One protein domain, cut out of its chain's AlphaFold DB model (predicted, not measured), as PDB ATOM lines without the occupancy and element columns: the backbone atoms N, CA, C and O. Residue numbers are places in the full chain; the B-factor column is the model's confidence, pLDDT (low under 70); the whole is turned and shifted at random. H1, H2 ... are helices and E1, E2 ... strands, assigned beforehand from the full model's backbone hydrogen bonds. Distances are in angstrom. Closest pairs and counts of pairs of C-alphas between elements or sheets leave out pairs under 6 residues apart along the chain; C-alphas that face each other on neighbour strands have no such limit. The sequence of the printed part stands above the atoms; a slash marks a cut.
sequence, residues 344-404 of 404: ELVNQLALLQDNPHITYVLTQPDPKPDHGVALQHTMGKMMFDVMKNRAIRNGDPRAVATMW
ATOM      1  N   GLU A 344     149.546 168.555 188.193       93.56
ATOM      2  CA  GLU A 344     148.378 168.333 187.333       93.56
ATOM      3  C   GLU A 344     148.774 168.329 185.857       93.56
ATOM      4  O   GLU A 344     148.329 167.469 185.099       93.56
ATOM      5  N   LEU A 345     149.654 169.248 185.443       94.62
ATOM      6  CA  LEU A 345     150.167 169.267 184.077       94.62
ATOM      7  C   LEU A 345     151.028 168.031 183.795       94.62
ATOM      8  O   LEU A 345     150.922 167.455 182.720       94.62
ATOM      9  N   VAL A 346     151.859 167.590 184.743       96.19
ATOM     10  CA  VAL A 346     152.637 166.348 184.591       96.19
ATOM     11  C   VAL A 346     151.708 165.142 184.428       96.19
ATOM     12  O   VAL A 346     151.926 164.339 183.520       96.19
ATOM     13  N   ASN A 347     150.643 165.057 185.230       94.88
ATOM     14  CA  ASN A 347     149.624 164.017 185.096       94.88
ATOM     15  C   ASN A 347     148.937 164.069 183.719       94.88
ATOM     16  O   ASN A 347     148.854 163.060 183.027       94.88
ATOM     17  N   GLN A 348     148.534 165.260 183.268       94.88
ATOM     18  CA  GLN A 348     147.944 165.471 181.944       94.88
ATOM     19  C   GLN A 348     148.859 164.979 180.813       94.88
ATOM     20  O   GLN A 348     148.399 164.361 179.853       94.88
ATOM     21  N   LEU A 349     150.161 165.257 180.908       95.00
ATOM     22  CA  LEU A 349     151.145 164.825 179.916       95.00
ATOM     23  C   LEU A 349     151.318 163.304 179.900       95.00
ATOM     24  O   LEU A 349     151.421 162.741 178.813       95.00
ATOM     25  N   ALA A 350     151.306 162.656 181.069       95.06
ATOM     26  CA  ALA A 350     151.339 161.197 181.173       95.06
ATOM     27  C   ALA A 350     150.109 160.566 180.500       95.06
ATOM     28  O   ALA A 350     150.249 159.707 179.635       95.06
ATOM     29  N   LEU A 351     148.911 161.089 180.784       94.06
ATOM     30  CA  LEU A 351     147.669 160.606 180.172       94.06
ATOM     31  C   LEU A 351     147.666 160.760 178.642       94.06
ATOM     32  O   LEU A 351     147.194 159.874 177.931       94.06
ATOM     33  N   LEU A 352     148.205 161.863 178.112       92.94
ATOM     34  CA  LEU A 352     148.336 162.073 176.664       92.94
ATOM     35  C   LEU A 352     149.386 161.160 176.023       92.94
ATOM     36  O   LEU A 352     149.218 160.739 174.880       92.94
ATOM     37  N   GLN A 353     150.460 160.860 176.749       92.00
ATOM     38  CA  GLN A 353     151.499 159.931 176.321       92.00
ATOM     39  C   GLN A 353     150.967 158.496 176.222       92.00
ATOM     40  O   GLN A 353     151.307 157.802 175.262       92.00
ATOM     41  N   ASP A 354     150.082 158.098 177.136       92.88
ATOM     42  CA  ASP A 354     149.414 156.792 177.114       92.88
ATOM     43  C   ASP A 354     148.291 156.717 176.063       92.88
ATOM     44  O   ASP A 354     147.908 155.632 175.626       92.88
ATOM     45  N   ASN A 355     147.774 157.867 175.612       90.88
ATOM     46  CA  ASN A 355     146.642 157.955 174.689       90.88
ATOM     47  C   ASN A 355     146.936 158.880 173.489       90.88
ATOM     48  O   ASN A 355     146.346 159.959 173.372       90.88
ATOM     49  N   PRO A 356     147.780 158.460 172.525       86.94
ATOM     50  CA  PRO A 356     148.290 159.334 171.458       86.94
ATOM     51  C   PRO A 356     147.226 159.853 170.472       86.94
ATOM     52  O   PRO A 356     147.484 160.774 169.697       86.94
ATOM     53  N   HIS A 357     146.027 159.268 170.477       84.75
ATOM     54  CA  HIS A 357     144.892 159.670 169.641       84.75
ATOM     55  C   HIS A 357     144.033 160.776 170.283       84.75
ATOM     56  O   HIS A 357     143.169 161.357 169.621       84.75
ATOM     57  N   ILE A 358     144.266 161.085 171.559       90.44
ATOM     58  CA  ILE A 358     143.534 162.094 172.320       90.44
ATOM     59  C   ILE A 358     144.308 163.415 172.269       90.44
ATOM     60  O   ILE A 358     145.534 163.456 172.324       90.44
ATOM     61  N   THR A 359     143.593 164.529 172.110       90.38
ATOM     62  CA  THR A 359     144.205 165.866 172.001       90.38
ATOM     63  C   THR A 359     144.379 166.527 173.370       90.38
ATOM     64  O   THR A 359     145.359 167.250 173.588       90.38
ATOM     65  N   TYR A 360     143.443 166.261 174.284       93.81
ATOM     66  CA  TYR A 360     143.420 166.748 175.662       93.81
ATOM     67  C   TYR A 360     142.615 165.794 176.555       93.81
ATOM     68  O   TYR A 360     141.670 165.178 176.074       93.81
ATOM     69  N   VAL A 361     142.945 165.686 177.839       94.94
ATOM     70  CA  VAL A 361     142.160 164.936 178.833       94.94
ATOM     71  C   VAL A 361     141.522 165.899 179.836       94.94
ATOM     72  O   VAL A 361     142.159 166.830 180.320       94.94
ATOM     73  N   LEU A 362     140.236 165.721 180.113       93.69
ATOM     74  CA  LEU A 362     139.517 166.423 181.167       93.69
ATOM     75  C   LEU A 362     139.503 165.521 182.397       93.69
ATOM     76  O   LEU A 362     138.741 164.551 182.445       93.69
ATOM     77  N   THR A 363     140.361 165.835 183.366       93.50
ATOM     78  CA  THR A 363     140.454 165.089 184.622       93.50
ATOM     79  C   THR A 363     139.275 165.416 185.532       93.50
ATOM     80  O   THR A 363     138.982 166.598 185.742       93.50
ATOM     81  N   GLN A 364     138.600 164.405 186.079       90.56
ATOM     82  CA  GLN A 364     137.464 164.596 186.987       90.56
ATOM     83  C   GLN A 364     137.794 164.135 188.416       90.56
ATOM     84  O   GLN A 364     138.647 163.274 188.606       90.56
ATOM     85  N   PRO A 365     137.138 164.697 189.451       92.56
ATOM     86  CA  PRO A 365     137.279 164.182 190.806       92.56
ATOM     87  C   PRO A 365     136.773 162.740 190.905       92.56
ATOM     88  O   PRO A 365     135.700 162.419 190.380       92.56
ATOM     89  N   ASP A 366     137.502 161.909 191.645       85.62
ATOM     90  CA  ASP A 366     137.074 160.557 192.011       85.62
ATOM     91  C   ASP A 366     135.656 160.579 192.628       85.62
ATOM     92  O   ASP A 366     135.344 161.485 193.415       85.62
ATOM     93  N   PRO A 367     134.752 159.647 192.259       94.19
ATOM     94  CA  PRO A 367     134.956 158.445 191.437       94.19
ATOM     95  C   PRO A 367     134.634 158.618 189.947       94.19
ATOM     96  O   PRO A 367     134.368 157.640 189.245       94.19
ATOM     97  N   LYS A 368     134.558 159.855 189.448       94.31
ATOM     98  CA  LYS A 368     134.186 160.075 188.051       94.31
ATOM     99  C   LYS A 368     135.376 159.776 187.136       94.31
ATOM    100  O   LYS A 368     136.479 160.222 187.434       94.31
ATOM    101  N   PRO A 369     135.170 159.060 186.018       92.94
ATOM    102  CA  PRO A 369     136.251 158.773 185.090       92.94
ATOM    103  C   PRO A 369     136.705 160.042 184.361       92.94
ATOM    104  O   PRO A 369     135.907 160.940 184.069       92.94
ATOM    105  N   ASP A 370     137.982 160.081 184.006       95.06
ATOM    106  CA  ASP A 370     138.544 161.106 183.131       95.06
ATOM    107  C   ASP A 370     137.989 160.980 181.707       95.06
ATOM    108  O   ASP A 370     137.630 159.895 181.247       95.06
ATOM    109  N   HIS A 371     137.907 162.104 180.993       94.38
ATOM    110  CA  HIS A 371     137.328 162.152 179.649       94.38
ATOM    111  C   HIS A 371     138.341 162.648 178.619       94.38
ATOM    112  O   HIS A 371     138.844 163.767 178.702       94.38
ATOM    113  N   GLY A 372     138.606 161.834 177.600       92.31
ATOM    114  CA  GLY A 372     139.425 162.224 176.457       92.31
ATOM    115  C   GLY A 372     138.678 163.108 175.462       92.31
ATOM    116  O   GLY A 372     137.561 162.797 175.056       92.31
ATOM    117  N   VAL A 373     139.324 164.177 175.006       90.44
ATOM    118  CA  VAL A 373     138.838 165.070 173.950       90.44
ATOM    119  C   VAL A 373     139.719 164.912 172.714       90.44
ATOM    120  O   VAL A 373     140.927 165.155 172.756       90.44
ATOM    121  N   ALA A 374     139.113 164.526 171.591       87.19
ATOM    122  CA  ALA A 374     139.766 164.462 170.286       87.19
ATOM    123  C   ALA A 374     139.165 165.514 169.349       87.19
ATOM    124  O   ALA A 374     137.978 165.464 169.017       87.19
ATOM    125  N   LEU A 375     139.989 166.466 168.908       79.50
ATOM    126  CA  LEU A 375     139.553 167.503 167.977       79.50
ATOM    127  C   LEU A 375     139.491 166.935 166.554       79.50
ATOM    128  O   LEU A 375     140.504 166.524 165.993       79.50
ATOM    129  N   GLN A 376     138.287 166.920 165.978       66.56
ATOM    130  CA  GLN A 376     138.029 166.373 164.638       66.56
ATOM    131  C   GLN A 376     138.414 167.353 163.522       66.56
ATOM    132  O   GLN A 376     138.835 166.940 162.443       66.56
ATOM    133  N   HIS A 377     138.283 168.659 163.772       72.25
ATOM    134  CA  HIS A 377     138.627 169.679 162.789       72.25
ATOM    135  C   HIS A 377     140.148 169.830 162.701       72.25
ATOM    136  O   HIS A 377     140.777 170.235 163.676       72.25
ATOM    137  N   THR A 378     140.750 169.525 161.547       65.75
ATOM    138  CA  THR A 378     142.215 169.499 161.381       65.75
ATOM    139  C   THR A 378     142.869 170.823 161.770       65.75
ATOM    140  O   THR A 378     143.843 170.825 162.520       65.75
ATOM    141  N   MET A 379     142.301 171.946 161.322       62.88
ATOM    142  CA  MET A 379     142.801 173.283 161.650       62.88
ATOM    143  C   MET A 379     142.646 173.592 163.145       62.88
ATOM    144  O   MET A 379     143.576 174.082 163.780       62.88
ATOM    145  N   GLY A 380     141.493 173.240 163.726       73.06
ATOM    146  CA  GLY A 380     141.229 173.420 165.156       73.06
ATOM    147  C   GLY A 380     142.182 172.601 166.027       73.06
ATOM    148  O   GLY A 380     142.803 173.144 166.935       73.06
ATOM    149  N   LYS A 381     142.374 171.318 165.698       79.06
ATOM    150  CA  LYS A 381     143.323 170.422 166.371       79.06
ATOM    151  C   LYS A 381     144.737 170.982 166.344       79.06
ATOM    152  O   LYS A 381     145.428 170.994 167.352       79.06
ATOM    153  N   MET A 382     145.159 171.446 165.181       71.38
ATOM    154  CA  MET A 382     146.495 171.971 164.962       71.38
ATOM    155  C   MET A 382     146.734 173.276 165.730       71.38
ATOM    156  O   MET A 382     147.752 173.400 166.405       71.38
ATOM    157  N   MET A 383     145.783 174.214 165.694       74.94
ATOM    158  CA  MET A 383     145.831 175.442 166.496       74.94
ATOM    159  C   MET A 383     145.864 175.138 167.995       74.94
ATOM    160  O   MET A 383     146.681 175.704 168.723       74.94
ATOM    161  N   PHE A 384     145.031 174.199 168.442       86.38
ATOM    162  CA  PHE A 384     145.039 173.724 169.818       86.38
ATOM    163  C   PHE A 384     146.389 173.110 170.191       86.38
ATOM    164  O   PHE A 384     146.929 173.445 171.234       86.38
ATOM    165  N   ASP A 385     146.978 172.268 169.338       85.62
ATOM    166  CA  ASP A 385     148.290 171.662 169.580       85.62
ATOM    167  C   ASP A 385     149.401 172.726 169.689       85.62
ATOM    168  O   ASP A 385     150.275 172.598 170.547       85.62
ATOM    169  N   VAL A 386     149.358 173.803 168.890       81.44
ATOM    170  CA  VAL A 386     150.300 174.934 169.017       81.44
ATOM    171  C   VAL A 386     150.119 175.646 170.359       81.44
ATOM    172  O   VAL A 386     151.097 175.820 171.090       81.44
ATOM    173  N   MET A 387     148.887 176.020 170.721       86.19
ATOM    174  CA  MET A 387     148.612 176.712 171.990       86.19
ATOM    175  C   MET A 387     148.946 175.835 173.200       86.19
ATOM    176  O   MET A 387     149.631 176.280 174.119       86.19
ATOM    177  N   LYS A 388     148.559 174.559 173.159       92.00
ATOM    178  CA  LYS A 388     148.889 173.549 174.165       92.00
ATOM    179  C   LYS A 388     150.397 173.429 174.341       92.00
ATOM    180  O   LYS A 388     150.883 173.479 175.464       92.00
ATOM    181  N   ASN A 389     151.152 173.315 173.251       91.31
ATOM    182  CA  ASN A 389     152.605 173.199 173.329       91.31
ATOM    183  C   ASN A 389     153.252 174.454 173.915       91.31
ATOM    184  O   ASN A 389     154.181 174.332 174.708       91.31
ATOM    185  N   ARG A 390     152.750 175.644 173.582       87.31
ATOM    186  CA  ARG A 390     153.211 176.900 174.179       87.31
ATOM    187  C   ARG A 390     152.939 176.931 175.686       87.31
ATOM    188  O   ARG A 390     153.870 177.131 176.460       87.31
ATOM    189  N   ALA A 391     151.722 176.596 176.112       93.25
ATOM    190  CA  ALA A 391     151.367 176.484 177.527       93.25
ATOM    191  C   ALA A 391     152.216 175.430 178.274       93.25
ATOM    192  O   ALA A 391     152.687 175.686 179.379       93.25
ATOM    193  N   ILE A 392     152.487 174.271 177.662       94.62
ATOM    194  CA  ILE A 392     153.330 173.201 178.233       94.62
ATOM    195  C   ILE A 392     154.795 173.634 178.407       94.62
ATOM    196  O   ILE A 392     155.489 173.133 179.303       94.62
ATOM    197  N   ARG A 393     155.292 174.505 177.522       92.94
ATOM    198  CA  ARG A 393     156.680 174.980 177.543       92.94
ATOM    199  C   ARG A 393     156.927 175.998 178.637       92.94
ATOM    200  O   ARG A 393     157.931 175.876 179.323       92.94
ATOM    201  N   ASN A 394     156.051 176.983 178.796       93.00
ATOM    202  CA  ASN A 394     156.342 178.142 179.646       93.00
ATOM    203  C   ASN A 394     155.154 178.671 180.452       93.00
ATOM    204  O   ASN A 394     155.269 179.716 181.088       93.00
ATOM    205  N   GLY A 395     154.017 177.977 180.439       92.44
ATOM    206  CA  GLY A 395     152.840 178.388 181.194       92.44
ATOM    207  C   GLY A 395     152.169 179.652 180.661       92.44
ATOM    208  O   GLY A 395     151.513 180.333 181.442       92.44
ATOM    209  N   ASP A 396     152.325 179.987 179.370       86.19
ATOM    210  CA  ASP A 396     151.724 181.189 178.778       86.19
ATOM    211  C   ASP A 396     150.198 181.252 179.033       86.19
ATOM    212  O   ASP A 396     149.437 180.466 178.449       86.19
ATOM    213  N   PRO A 397     149.714 182.210 179.851       80.88
ATOM    214  CA  PRO A 397     148.305 182.288 180.220       80.88
ATOM    215  C   PRO A 397     147.399 182.643 179.033       80.88
ATOM    216  O   PRO A 397     146.229 182.264 179.023       80.88
ATOM    217  N   ARG A 398     147.914 183.325 177.999       68.56
ATOM    218  CA  ARG A 398     147.145 183.627 176.779       68.56
ATOM    219  C   ARG A 398     146.935 182.377 175.937       68.56
ATOM    220  O   ARG A 398     145.867 182.210 175.347       68.56
ATOM    221  N   ALA A 399     147.942 181.507 175.886       80.06
ATOM    222  CA  ALA A 399     147.832 180.229 175.198       80.06
ATOM    223  C   ALA A 399     146.787 179.339 175.887       80.06
ATOM    224  O   ALA A 399     145.903 178.825 175.209       80.06
ATOM    225  N   VAL A 400     146.813 179.266 177.226       84.38
ATOM    226  CA  VAL A 400     145.794 178.554 178.021       84.38
ATOM    227  C   VAL A 400     144.395 179.108 177.756       84.38
ATOM    228  O   VAL A 400     143.489 178.342 177.452       84.38
ATOM    229  N   ALA A 401     144.215 180.431 177.806       74.19
ATOM    230  CA  ALA A 401     142.919 181.058 177.549       74.19
ATOM    231  C   ALA A 401     142.394 180.811 176.122       74.19
ATOM    232  O   ALA A 401     141.191 180.796 175.916       74.19
ATOM    233  N   THR A 402     143.282 180.605 175.144       74.81
ATOM    234  CA  THR A 402     142.905 180.340 173.742       74.81
ATOM    235  C   THR A 402     142.553 178.869 173.482       74.81
ATOM    236  O   THR A 402     142.010 178.552 172.427       74.81
ATOM    237  N   MET A 403     142.900 177.957 174.397       80.00
ATOM    238  CA  MET A 403     142.554 176.534 174.288       80.00
ATOM    239  C   MET A 403     141.104 176.233 174.695       80.00
ATOM    240  O   MET A 403     140.601 175.170 174.331       80.00
ATOM    241  N   TRP A 404     140.478 177.134 175.455       62.06
ATOM    242  CA  TRP A 404     139.056 177.120 175.801       62.06
ATOM    243  C   TRP A 404     138.238 177.809 174.710       62.06
ATOM    244  O   TRP A 404     137.119 177.319 174.445       62.06
TER     245      TRP A 404
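Overview. This is residues 344 to 404 of the 404 residues of a protein of Tulasnella calospora MUT 4182 (UniProt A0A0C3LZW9). A two-stranded ribbon, E1 and E2, has H1 packed on E1 with its residues 347 to 352, and the ribbon's loop sticks out at one end with residues 364 to 369. At the other end the long helix H2 and the short helix H3 make a helical hairpin, and H1 comes only close to H2. The 61 printed residues hold three named helices and two named strands, in the order H1, E1, E2, H2, H3; the sheet E1 - E2 is antiparallel and the class is mostly helix. The whole is compact, with a radius of gyration of the C-alphas of 11.8 A and spans of 32 by 25 by 19 A.

Arrangement. E1, residues 360 to 362, and E2, residues 371 to 373, form an antiparallel hairpin at 149 degrees, with N 362 and O 371 2.8 A apart and N 373 and O 360 2.8 A apart, within hydrogen-bond range. The closest C-alphas of E1 and H1, residues 344 to 354, are those of Val 361 and Gln 348, 6.6 A apart. H1 is close to but not clearly touching H2, residues 378 to 394, at a steep tilt of 47 degrees, opposite ways; the closest C-alphas, of Leu 345 and Ile 392, are 7.7 A apart. H2 touches H3, residues 397 to 403, with its residues 384 to 391 alone, and the two form a helical hairpin at a shallow tilt of 23 degrees; the closest C-alphas, of Met 387 and Ala 399, are 4.8 A apart. H1 and H3 are apart. In H1, H2 and H3 every O i to N i+4 pair is within hydrogen-bond range.

Along the chain. H2 is 24.7 A long, H1 15.4 A and H3 10.1 A; E1 measures 6.8 A and E2 6.6 A. H1 begins at C-alpha 344 (148.378, 168.333, 187.333), and H3 ends at C-alpha 403 (142.554, 176.534, 174.288).

Size, cuts and confidence. The C-alphas of Pro 367 and Met 379, the two farthest apart, are 34.2 A apart. The printed part has no cut and no long link. Residues 376, 378 to 379, 398 and 404 have pLDDT under 70.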